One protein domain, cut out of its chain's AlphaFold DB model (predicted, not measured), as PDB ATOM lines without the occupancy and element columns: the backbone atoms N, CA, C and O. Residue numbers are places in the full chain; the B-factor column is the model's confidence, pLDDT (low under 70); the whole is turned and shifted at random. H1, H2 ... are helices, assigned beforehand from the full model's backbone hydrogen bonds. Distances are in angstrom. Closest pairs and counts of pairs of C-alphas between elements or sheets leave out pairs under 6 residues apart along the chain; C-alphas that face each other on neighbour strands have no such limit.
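This is residues 185 to 261 of the 359 residues of an uncharacterized protein of Bacteroides thetaiotaomicron (UniProt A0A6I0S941). Helices H4, H1, H2 and H3 make a horseshoe, each at a shallow tilt to its neighbour, and the short helix H5 packs across one end on H1, H2 and H4. H3 and H4, the two tips of the horseshoe, are apart, and residues 231 to 237 run between them. The printed part has 77 residues with five named helices, in the order H1, H2, H3, H4, H5 along the chain, and no named strand; its class is all helix. It is compact, with a radius of gyration of the C-alphas of 11.4 A, and spans 35 by 29 by 18 A.

H1, the longest helix, has residues 187 to 200 and measures 20.1 A from its first C-alpha at (197.624, -71.299, -40.450) to its last at (189.974, -58.233, -27.285). H2, residues 206 to 215, measures 14.1 A. H3, residues 222 to 230, and H4, residues 238 to 246, each measure 12.1 A. H5, residues 251 to 257, measures 9.9 A and ends at C-alpha 257, at (194.508, -55.490, -39.255).

H1 and H2 form a helical hairpin: they touch at a shallow tilt of 16 degrees, opposite ways, and their closest C-alphas, those of Ile 195 and Leu 208, are 6.4 A apart. H1 also touches H4 at a shallow tilt of 25 degrees, the same way, with the closest C-alphas, of Gly 187 and Lys 238, 4.7 A apart. H2 and H3 form a second helical hairpin at a shallow tilt of 25 degrees, opposite ways, with the C-alphas of Ala 215 and Asp 222 closest, at 5.3 A. H5 touches H4 at a steep tilt of 54 degrees, opposite ways; their closest C-alphas are those of Ala 244 and Leu 253, at 5.0 A. H5 touches H2 at a steep tilt of 61 degrees, the same way, with Lys 207 and Val 257 closest, their C-alphas 5.8 A apart. H1 touches H5 with residues 194 to 198 alone, only just about perpendicular at 72 degrees; the closest C-alphas, of Ala 198 and Leu 253, are 7.1 A apart. H3 is apart from H1, H4 and H5, and H2 is apart from H4. In H1, H2, H3, H4 and H5 every O i to N i+4 pair is within hydrogen-bond range.

The two C-alphas farthest apart, of Asn 219 and Lys 248, are 35.5 A from each other. The printed part has no cut. The links H1 to H2 and H4 to H5 are tight, those from H2 to H3 and H3 to H4 are short, and no link is long. The mean pLDDT of the printed part is 94.2, and no printed residue is under 70.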
ATOM      1  N   TRP A 185     198.546 -76.393 -34.109       90.56
ATOM      2  CA  TRP A 185     197.735 -75.385 -34.804       90.56
ATOM      3  C   TRP A 185     198.282 -75.041 -36.188       90.56
ATOM      4  O   TRP A 185     199.483 -74.758 -36.337       90.56
ATOM      5  N   ASP A 186     197.404 -75.015 -37.182       89.75
ATOM      6  CA  ASP A 186     197.708 -74.662 -38.563       89.75
ATOM      7  C   ASP A 186     197.573 -73.147 -38.831       89.75
ATOM      8  O   ASP A 186     197.426 -72.339 -37.915       89.75
ATOM      9  N   GLY A 187     197.706 -72.720 -40.091       90.19
ATOM     10  CA  GLY A 187     197.624 -71.299 -40.450       90.19
ATOM     11  C   GLY A 187     196.272 -70.645 -40.135       90.19
ATOM     12  O   GLY A 187     196.253 -69.487 -39.711       90.19
ATOM     13  N   ILE A 188     195.165 -71.374 -40.300       90.88
ATOM     14  CA  ILE A 188     193.804 -70.878 -40.063       90.88
ATOM     15  C   ILE A 188     193.523 -70.791 -38.560       90.88
ATOM     16  O   ILE A 188     192.885 -69.829 -38.112       90.88
ATOM     17  N   ASP A 189     194.049 -71.727 -37.771       94.31
ATOM     18  CA  ASP A 189     193.996 -71.663 -36.310       94.31
ATOM     19  C   ASP A 189     194.688 -70.391 -35.796       94.31
ATOM     20  O   ASP A 189     194.102 -69.605 -35.043       94.31
ATOM     21  N   TRP A 190     195.909 -70.116 -36.276       95.62
ATOM     22  CA  TRP A 190     196.644 -68.898 -35.911       95.62
ATOM     23  C   TRP A 190     195.943 -67.624 -36.393       95.62
ATOM     24  O   TRP A 190     195.919 -66.637 -35.660       95.62
ATOM     25  N   LEU A 191     195.336 -67.625 -37.584       96.31
ATOM     26  CA  LEU A 191     194.538 -66.492 -38.066       96.31
ATOM     27  C   LEU A 191     193.317 -66.241 -37.173       96.31
ATOM     28  O   LEU A 191     193.015 -65.097 -36.837       96.31
ATOM     29  N   THR A 192     192.642 -67.304 -36.738       96.19
ATOM     30  CA  THR A 192     191.507 -67.206 -35.813       96.19
ATOM     31  C   THR A 192     191.942 -66.620 -34.470       96.19
ATOM     32  O   THR A 192     191.267 -65.736 -33.941       96.19
ATOM     33  N   MET A 193     193.104 -67.034 -33.958       96.06
ATOM     34  CA  MET A 193     193.691 -66.440 -32.757       96.06
ATOM     35  C   MET A 193     194.047 -64.958 -32.950       96.06
ATOM     36  O   MET A 193     193.798 -64.156 -32.051       96.06
ATOM     37  N   ALA A 194     194.578 -64.563 -34.113       96.44
ATOM     38  CA  ALA A 194     194.875 -63.157 -34.406       96.44
ATOM     39  C   ALA A 194     193.611 -62.289 -34.389       96.44
ATOM     40  O   ALA A 194     193.609 -61.241 -33.749       96.44
ATOM     41  N   ILE A 195     192.525 -62.756 -35.018       97.19
ATOM     42  CA  ILE A 195     191.221 -62.077 -35.000       97.19
ATOM     43  C   ILE A 195     190.727 -61.921 -33.560       97.19
ATOM     44  O   ILE A 195     190.360 -60.823 -33.149       97.19
ATOM     45  N   GLN A 196     190.753 -62.995 -32.766       97.00
ATOM     46  CA  GLN A 196     190.297 -62.933 -31.376       97.00
ATOM     47  C   GLN A 196     191.154 -61.976 -30.535       97.00
ATOM     48  O   GLN A 196     190.621 -61.201 -29.745       97.00
ATOM     49  N   THR A 197     192.474 -61.993 -30.733       95.31
ATOM     50  CA  THR A 197     193.407 -61.096 -30.038       95.31
ATOM     51  C   THR A 197     193.136 -59.635 -30.398       95.31
ATOM     52  O   THR A 197     193.101 -58.788 -29.508       95.31
ATOM     53  N   ALA A 198     192.898 -59.334 -31.677       95.75
ATOM     54  CA  ALA A 198     192.558 -57.995 -32.148       95.75
ATOM     55  C   ALA A 198     191.210 -57.506 -31.585       95.75
ATOM     56  O   ALA A 198     191.144 -56.399 -31.055       95.75
ATOM     57  N   LYS A 199     190.178 -58.365 -31.568       96.12
ATOM     58  CA  LYS A 199     188.865 -58.061 -30.963       96.12
ATOM     59  C   LYS A 199     188.966 -57.724 -29.480       96.12
ATOM     60  O   LYS A 199     188.384 -56.742 -29.034       96.12
ATOM     61  N   VAL A 200     189.734 -58.505 -28.715       94.75
ATOM     62  CA  VAL A 200     189.974 -58.233 -27.285       94.75
ATOM     63  C   VAL A 200     190.659 -56.877 -27.078       94.75
ATOM     64  O   VAL A 200     190.415 -56.222 -26.068       94.75
ATOM     65  N   ARG A 201     191.480 -56.431 -28.036       92.81
ATOM     66  CA  ARG A 201     192.130 -55.112 -28.023       92.81
ATOM     67  C   ARG A 201     191.271 -53.986 -28.615       92.81
ATOM     68  O   ARG A 201     191.737 -52.855 -28.657       92.81
ATOM     69  N   GLY A 202     190.040 -54.265 -29.049       94.50
ATOM     70  CA  GLY A 202     189.139 -53.266 -29.631       94.50
ATOM     71  C   GLY A 202     189.533 -52.799 -31.035       94.50
ATOM     72  O   GLY A 202     189.137 -51.709 -31.438       94.50
ATOM     73  N   LEU A 203     190.320 -53.593 -31.763       95.44
ATOM     74  CA  LEU A 203     190.712 -53.297 -33.140       95.44
ATOM     75  C   LEU A 203     189.659 -53.817 -34.127       95.44
ATOM     76  O   LEU A 203     189.052 -54.866 -33.883       95.44
ATOM     77  N   ASP A 204     189.484 -53.120 -35.253       95.38
ATOM     78  CA  ASP A 204     188.704 -53.650 -36.376       95.38
ATOM     79  C   ASP A 204     189.390 -54.906 -36.931       95.38
ATOM     80  O   ASP A 204     190.617 -55.011 -36.955       95.38
ATOM     81  N   THR A 205     188.598 -55.892 -37.336       97.00
ATOM     82  CA  THR A 205     189.093 -57.169 -37.848       97.00
ATOM     83  C   THR A 205     188.604 -57.490 -39.251       97.00
ATOM     84  O   THR A 205     188.890 -58.593 -39.726       97.00
ATOM     85  N   SER A 206     187.909 -56.577 -39.936       97.06
ATOM     86  CA  SER A 206     187.247 -56.877 -41.212       97.06
ATOM     87  C   SER A 206     188.240 -57.355 -42.273       97.06
ATOM     88  O   SER A 206     187.944 -58.284 -43.033       97.06
ATOM     89  N   LYS A 207     189.470 -56.824 -42.277       96.88
ATOM     90  CA  LYS A 207     190.568 -57.333 -43.120       96.88
ATOM     91  C   LYS A 207     190.908 -58.809 -42.881       96.88
ATOM     92  O   LYS A 207     191.060 -59.575 -43.836       96.88
ATOM     93  N   LEU A 208     191.058 -59.221 -41.623       97.38
ATOM     94  CA  LEU A 208     191.425 -60.597 -41.270       97.38
ATOM     95  C   LEU A 208     190.251 -61.563 -41.401       97.38
ATOM     96  O   LEU A 208     190.447 -62.722 -41.769       97.38
ATOM     97  N   GLU A 209     189.033 -61.092 -41.155       97.75
ATOM     98  CA  GLU A 209     187.817 -61.857 -41.417       97.75
ATOM     99  C   GLU A 209     187.647 -62.121 -42.916       97.75
ATOM    100  O   GLU A 209     187.351 -63.254 -43.306       97.75
ATOM    101  N   TRP A 210     187.944 -61.134 -43.768       98.19
ATOM    102  CA  TRP A 210     187.963 -61.342 -45.215       98.19
ATOM    103  C   TRP A 210     189.058 -62.326 -45.642       98.19
ATOM    104  O   TRP A 210     188.778 -63.248 -46.407       98.19
ATOM    105  N   LEU A 211     190.273 -62.217 -45.088       97.69
ATOM    106  CA  LEU A 211     191.335 -63.204 -45.320       97.69
ATOM    107  C   LEU A 211     190.886 -64.624 -44.974       97.69
ATOM    108  O   LEU A 211     191.107 -65.543 -45.761       97.69
ATOM    109  N   LYS A 212     190.247 -64.802 -43.813       97.38
ATOM    110  CA  LYS A 212     189.741 -66.101 -43.365       97.38
ATOM    111  C   LYS A 212     188.653 -66.629 -44.302       97.38
ATOM    112  O   LYS A 212     188.661 -67.811 -44.630       97.38
ATOM    113  N   SER A 213     187.744 -65.766 -44.756       97.38
ATOM    114  CA  SER A 213     186.713 -66.126 -45.735       97.38
ATOM    115  C   SER A 213     187.324 -66.601 -47.058       97.38
ATOM    116  O   SER A 213     186.946 -67.666 -47.550       97.38
ATOM    117  N   LEU A 214     188.315 -65.880 -47.592       97.25
ATOM    118  CA  LEU A 214     189.001 -66.274 -48.824       97.25
ATOM    119  C   LEU A 214     189.789 -67.579 -48.659       97.25
ATOM    120  O   LEU A 214     189.695 -68.444 -49.522       97.25
ATOM    121  N   ALA A 215     190.529 -67.749 -47.561       94.12
ATOM    122  CA  ALA A 215     191.305 -68.968 -47.304       94.12
ATOM    123  C   ALA A 215     190.419 -70.218 -47.135       94.12
ATOM    124  O   ALA A 215     190.827 -71.318 -47.489       94.12
ATOM    125  N   ASN A 216     189.187 -70.047 -46.644       95.19
ATOM    126  CA  ASN A 216     188.196 -71.122 -46.544       95.19
ATOM    127  C   ASN A 216     187.426 -71.378 -47.850       95.19
ATOM    128  O   ASN A 216     186.624 -72.309 -47.914       95.19
ATOM    129  N   THR A 217     187.616 -70.552 -48.881       95.69
ATOM    130  CA  THR A 217     186.921 -70.722 -50.158       95.69
ATOM    131  C   THR A 217     187.636 -71.774 -50.998       95.69
ATOM    132  O   THR A 217     188.834 -71.674 -51.269       95.69
ATOM    133  N   GLU A 218     186.892 -72.782 -51.456       95.56
ATOM    134  CA  GLU A 218     187.447 -73.848 -52.286       95.56
ATOM    135  C   GLU A 218     188.135 -73.274 -53.536       95.56
ATOM    136  O   GLU A 218     187.610 -72.389 -54.210       95.56
ATOM    137  N   ASN A 219     189.294 -73.832 -53.887       96.44
ATOM    138  CA  ASN A 219     190.125 -73.423 -55.022       96.44
ATOM    139  C   ASN A 219     190.849 -72.072 -54.878       96.44
ATOM    140  O   ASN A 219     191.573 -71.698 -55.802       96.44
ATOM    141  N   ILE A 220     190.747 -71.382 -53.737       97.38
ATOM    142  CA  ILE A 220     191.605 -70.238 -53.415       97.38
ATOM    143  C   ILE A 220     192.781 -70.707 -52.559       97.38
ATOM    144  O   ILE A 220     192.609 -71.282 -51.493       97.38
ATOM    145  N   SER A 221     194.007 -70.457 -53.021       95.44
ATOM    146  CA  SER A 221     195.204 -70.728 -52.215       95.44
ATOM    147  C   SER A 221     195.424 -69.658 -51.140       95.44
ATOM    148  O   SER A 221     195.221 -68.473 -51.407       95.44
ATOM    149  N   ASP A 222     195.984 -70.029 -49.981       94.88
ATOM    150  CA  ASP A 222     196.359 -69.093 -48.900       94.88
ATOM    151  C   ASP A 222     197.207 -67.910 -49.391       94.88
ATOM    152  O   ASP A 222     197.092 -66.772 -48.925       94.88
ATOM    153  N   SER A 223     198.081 -68.178 -50.366       96.00
ATOM    154  CA  SER A 223     198.906 -67.150 -50.995       96.00
ATOM    155  C   SER A 223     198.080 -66.179 -51.836       96.00
ATOM    156  O   SER A 223     198.365 -64.986 -51.801       96.00
ATOM    157  N   ALA A 224     197.094 -66.658 -52.598       97.81
ATOM    158  CA  ALA A 224     196.206 -65.782 -53.355       97.81
ATOM    159  C   ALA A 224     195.328 -64.951 -52.412       97.81
ATOM    160  O   ALA A 224     195.295 -63.731 -52.553       97.81
ATOM    161  N   ALA A 225     194.722 -65.588 -51.403       97.75
ATOM    162  CA  ALA A 225     193.934 -64.918 -50.369       97.75
ATOM    163  C   ALA A 225     194.733 -63.791 -49.690       97.75
ATOM    164  O   ALA A 225     194.289 -62.646 -49.648       97.75
ATOM    165  N   SER A 226     195.965 -64.082 -49.255       96.94
ATOM    166  CA  SER A 226     196.849 -63.077 -48.648       96.94
ATOM    167  C   SER A 226     197.157 -61.907 -49.583       96.94
ATOM    168  O   SER A 226     197.206 -60.759 -49.148       96.94
ATOM    169  N   LEU A 227     197.395 -62.177 -50.867       97.88
ATOM    170  CA  LEU A 227     197.741 -61.129 -51.824       97.88
ATOM    171  C   LEU A 227     196.540 -60.252 -52.169       97.88
ATOM    172  O   LEU A 227     196.720 -59.045 -52.264       97.88
ATOM    173  N   PHE A 228     195.334 -60.810 -52.294       98.19
ATOM    174  CA  PHE A 228     194.124 -59.992 -52.420       98.19
ATOM    175  C   PHE A 228     193.946 -59.085 -51.208       98.19
ATOM    176  O   PHE A 228     193.849 -57.875 -51.365       98.19
ATOM    177  N   VAL A 229     194.034 -59.635 -50.000       97.25
ATOM    178  CA  VAL A 229     193.856 -58.870 -48.758       97.25
ATOM    179  C   VAL A 229     194.883 -57.745 -48.599       97.25
ATOM    180  O   VAL A 229     194.554 -56.672 -48.098       97.25
ATOM    181  N   THR A 230     196.127 -57.962 -49.029       95.44
ATOM    182  CA  THR A 230     197.234 -57.012 -48.818       95.44
ATOM    183  C   THR A 230     197.517 -56.087 -49.997       95.44
ATOM    184  O   THR A 230     198.486 -55.326 -49.946       95.44
ATOM    185  N   GLY A 231     196.733 -56.149 -51.073       96.19
ATOM    186  CA  GLY A 231     197.008 -55.369 -52.279       96.19
ATOM    187  C   GLY A 231     198.295 -55.807 -52.990       96.19
ATOM    188  O   GLY A 231     199.061 -54.977 -53.472       96.19
ATOM    189  N   GLY A 232     198.606 -57.104 -52.958       95.19
ATOM    190  CA  GLY A 232     199.800 -57.695 -53.564       95.19
ATOM    191  C   GLY A 232     201.092 -57.536 -52.755       95.19
ATOM    192  O   GLY A 232     202.122 -58.082 -53.151       95.19
ATOM    193  N   LYS A 233     201.055 -56.838 -51.612       92.25
ATOM    194  CA  LYS A 233     202.255 -56.440 -50.858       92.25
ATOM    195  C   LYS A 233     202.889 -57.582 -50.064       92.25
ATOM    196  O   LYS A 233     204.112 -57.647 -49.951       92.25
ATOM    197  N   LYS A 234     202.084 -58.467 -49.459       92.25
ATOM    198  CA  LYS A 234     202.594 -59.458 -48.496       92.25
ATOM    199  C   LYS A 234     201.800 -60.760 -48.506       92.25
ATOM    200  O   LYS A 234     200.598 -60.789 -48.728       92.25
ATOM    201  N   ILE A 235     202.489 -61.859 -48.209       93.75
ATOM    202  CA  ILE A 235     201.847 -63.139 -47.897       93.75
ATOM    203  C   ILE A 235     201.839 -63.308 -46.383       93.75
ATOM    204  O   ILE A 235     202.897 -63.246 -45.747       93.75
ATOM    205  N   TYR A 236     200.665 -63.538 -45.802       93.44
ATOM    206  CA  TYR A 236     200.534 -63.787 -44.374       93.44
ATOM    207  C   TYR A 236     200.789 -65.263 -44.083       93.44
ATOM    208  O   TYR A 236     199.893 -66.099 -44.096       93.44
ATOM    209  N   SER A 237     202.056 -65.595 -43.836       92.06
ATOM    210  CA  SER A 237     202.435 -66.934 -43.385       92.06
ATOM    211  C   SER A 237     202.017 -67.176 -41.932       92.06
ATOM    212  O   SER A 237     201.950 -66.237 -41.136       92.06
ATOM    213  N   LYS A 238     201.871 -68.453 -41.548       92.44
ATOM    214  CA  LYS A 238     201.700 -68.880 -40.146       92.44
ATOM    215  C   LYS A 238     202.685 -68.183 -39.197       92.44
ATOM    216  O   LYS A 238     202.283 -67.672 -38.159       92.44
ATOM    217  N   ALA A 239     203.965 -68.120 -39.568       91.94
ATOM    218  CA  ALA A 239     204.994 -67.465 -38.760       91.94
ATOM    219  C   ALA A 239     204.771 -65.949 -38.625       91.94
ATOM    220  O   ALA A 239     204.978 -65.398 -37.548       91.94
ATOM    221  N   THR A 240     204.314 -65.282 -39.691       92.06
ATOM    222  CA  THR A 240     204.000 -63.844 -39.663       92.06
ATOM    223  C   THR A 240     202.838 -63.556 -38.719       92.06
ATOM    224  O   THR A 240     202.943 -62.662 -37.884       92.06
ATOM    225  N   ILE A 241     201.754 -64.328 -38.830       94.88
ATOM    226  CA  ILE A 241     200.556 -64.172 -37.997       94.88
ATOM    227  C   ILE A 241     200.900 -64.447 -36.531       94.88
ATOM    228  O   ILE A 241     200.637 -63.614 -35.667       94.88
ATOM    229  N   LYS A 242     201.579 -65.569 -36.258       93.31
ATOM    230  CA  LYS A 242     202.043 -65.921 -34.911       93.31
ATOM    231  C   LYS A 242     202.940 -64.831 -34.320       93.31
ATOM    232  O   LYS A 242     202.732 -64.414 -33.188       93.31
ATOM    233  N   SER A 243     203.894 -64.315 -35.099       92.00
ATOM    234  CA  SER A 243     204.778 -63.248 -34.625       92.00
ATOM    235  C   SER A 243     204.032 -61.955 -34.302       92.00
ATOM    236  O   SER A 243     204.505 -61.233 -33.430       92.00
ATOM    237  N   ALA A 244     202.931 -61.637 -34.988       93.19
ATOM    238  CA  ALA A 244     202.122 -60.462 -34.676       93.19
ATOM    239  C   ALA A 244     201.348 -60.632 -33.358       93.19
ATOM    240  O   ALA A 244     201.274 -59.689 -32.578       93.19
ATOM    241  N   ILE A 245     200.839 -61.840 -33.082       92.31
ATOM    242  CA  ILE A 245     200.139 -62.174 -31.828       92.31
ATOM    243  C   ILE A 245     201.098 -62.136 -30.633       92.31
ATOM    244  O   ILE A 245     200.802 -61.502 -29.624       92.31
ATOM    245  N   ASP A 246     202.252 -62.796 -30.761       88.94
ATOM    246  CA  ASP A 246     203.217 -62.970 -29.667       88.94
ATOM    247  C   ASP A 246     204.018 -61.689 -29.362       88.94
ATOM    248  O   ASP A 246     204.745 -61.608 -28.369       88.94
ATOM    249  N   SER A 247     203.939 -60.690 -30.243       87.62
ATOM    250  CA  SER A 247     204.706 -59.456 -30.126       87.62
ATOM    251  C   SER A 247     204.258 -58.620 -28.931       87.62
ATOM    252  O   SER A 247     203.068 -58.370 -28.744       87.62
ATOM    253  N   LYS A 248     205.228 -58.089 -28.177       83.62
ATOM    254  CA  LYS A 248     204.969 -57.018 -27.198       83.62
ATOM    255  C   LYS A 248     204.746 -55.657 -27.862       83.62
ATOM    256  O   LYS A 248     204.199 -54.765 -27.230       83.62
ATOM    257  N   ASP A 249     205.196 -55.516 -29.104       88.88
ATOM    258  CA  ASP A 249     204.973 -54.335 -29.931       88.88
ATOM    259  C   ASP A 249     203.528 -54.342 -30.475       88.88
ATOM    260  O   ASP A 249     203.212 -55.251 -31.263       88.88
ATOM    261  N   PRO A 250     202.654 -53.407 -30.039       82.81
ATOM    262  CA  PRO A 250     201.260 -53.342 -30.481       82.81
ATOM    263  C   PRO A 250     201.138 -53.102 -31.992       82.81
ATOM    264  O   PRO A 250     200.258 -53.699 -32.623       82.81
ATOM    265  N   ASP A 251     202.082 -52.365 -32.582       90.50
ATOM    266  CA  ASP A 251     202.067 -51.947 -33.984       90.50
ATOM    267  C   ASP A 251     202.050 -53.144 -34.940       90.50
ATOM    268  O   ASP A 251     201.502 -53.071 -36.042       90.50
ATOM    269  N   LYS A 252     202.609 -54.295 -34.536       92.19
ATOM    270  CA  LYS A 252     202.608 -55.497 -35.386       92.19
ATOM    271  C   LYS A 252     201.215 -56.057 -35.619       92.19
ATOM    272  O   LYS A 252     200.940 -56.529 -36.723       92.19
ATOM    273  N   LEU A 253     200.373 -56.066 -34.586       93.25
ATOM    274  CA  LEU A 253     199.000 -56.542 -34.721       93.25
ATOM    275  C   LEU A 253     198.143 -55.487 -35.421       93.25
ATOM    276  O   LEU A 253     197.362 -55.850 -36.292       93.25
ATOM    277  N   GLU A 254     198.349 -54.205 -35.117       93.50
ATOM    278  CA  GLU A 254     197.666 -53.092 -35.792       93.50
ATOM    279  C   GLU A 254     197.961 -53.074 -37.298       93.50
ATOM    280  O   GLU A 254     197.044 -53.078 -38.111       93.50
ATOM    281  N   THR A 255     199.227 -53.222 -37.697       92.38
ATOM    282  CA  THR A 255     199.625 -53.359 -39.113       92.38
ATOM    283  C   THR A 255     198.982 -54.580 -39.784       92.38
ATOM    284  O   THR A 255     198.746 -54.604 -40.997       92.38
ATOM    285  N   LEU A 256     198.735 -55.649 -39.019       92.69
ATOM    286  CA  LEU A 256     198.112 -56.859 -39.545       92.69
ATOM    287  C   LEU A 256     196.631 -56.617 -39.882       92.69
ATOM    288  O   LEU A 256     196.162 -57.135 -40.897       92.69
ATOM    289  N   VAL A 257     195.931 -55.816 -39.073       93.50
ATOM    290  CA  VAL A 257     194.508 -55.490 -39.255       93.50
ATOM    291  C   VAL A 257     194.246 -54.219 -40.065       93.50
ATOM    292  O   VAL A 257     193.126 -54.055 -40.522       93.50
ATOM    293  N   ASP A 258     195.257 -53.379 -40.307       92.38
ATOM    294  CA  ASP A 258     195.143 -52.113 -41.047       92.38
ATOM    295  C   ASP A 258     194.369 -52.255 -42.364       92.38
ATOM    296  O   ASP A 258     194.786 -52.979 -43.273       92.38
ATOM    297  N   GLU A 259     193.257 -51.537 -42.472       91.88
ATOM    298  CA  GLU A 259     192.291 -51.662 -43.556       91.88
ATOM    299  C   GLU A 259     192.580 -50.757 -44.756       91.88
ATOM    300  O   GLU A 259     191.775 -50.724 -45.692       91.88
ATOM    301  N   ASP A 260     193.719 -50.050 -44.788       91.31
ATOM    302  CA  ASP A 260     194.049 -49.216 -45.944       91.31
ATOM    303  C   ASP A 260     194.013 -50.022 -47.256       91.31
ATOM    304  O   ASP A 260     194.752 -50.985 -47.493       91.31
ATOM    305  N   GLY A 261     193.112 -49.596 -48.141       93.12
ATOM    306  CA  GLY A 261     192.891 -50.199 -49.449       93.12
ATOM    307  C   GLY A 261     192.081 -51.482 -49.460       93.12
ATOM    308  O   GLY A 261     191.925 -52.048 -50.540       93.12
TER     309      GLY A 261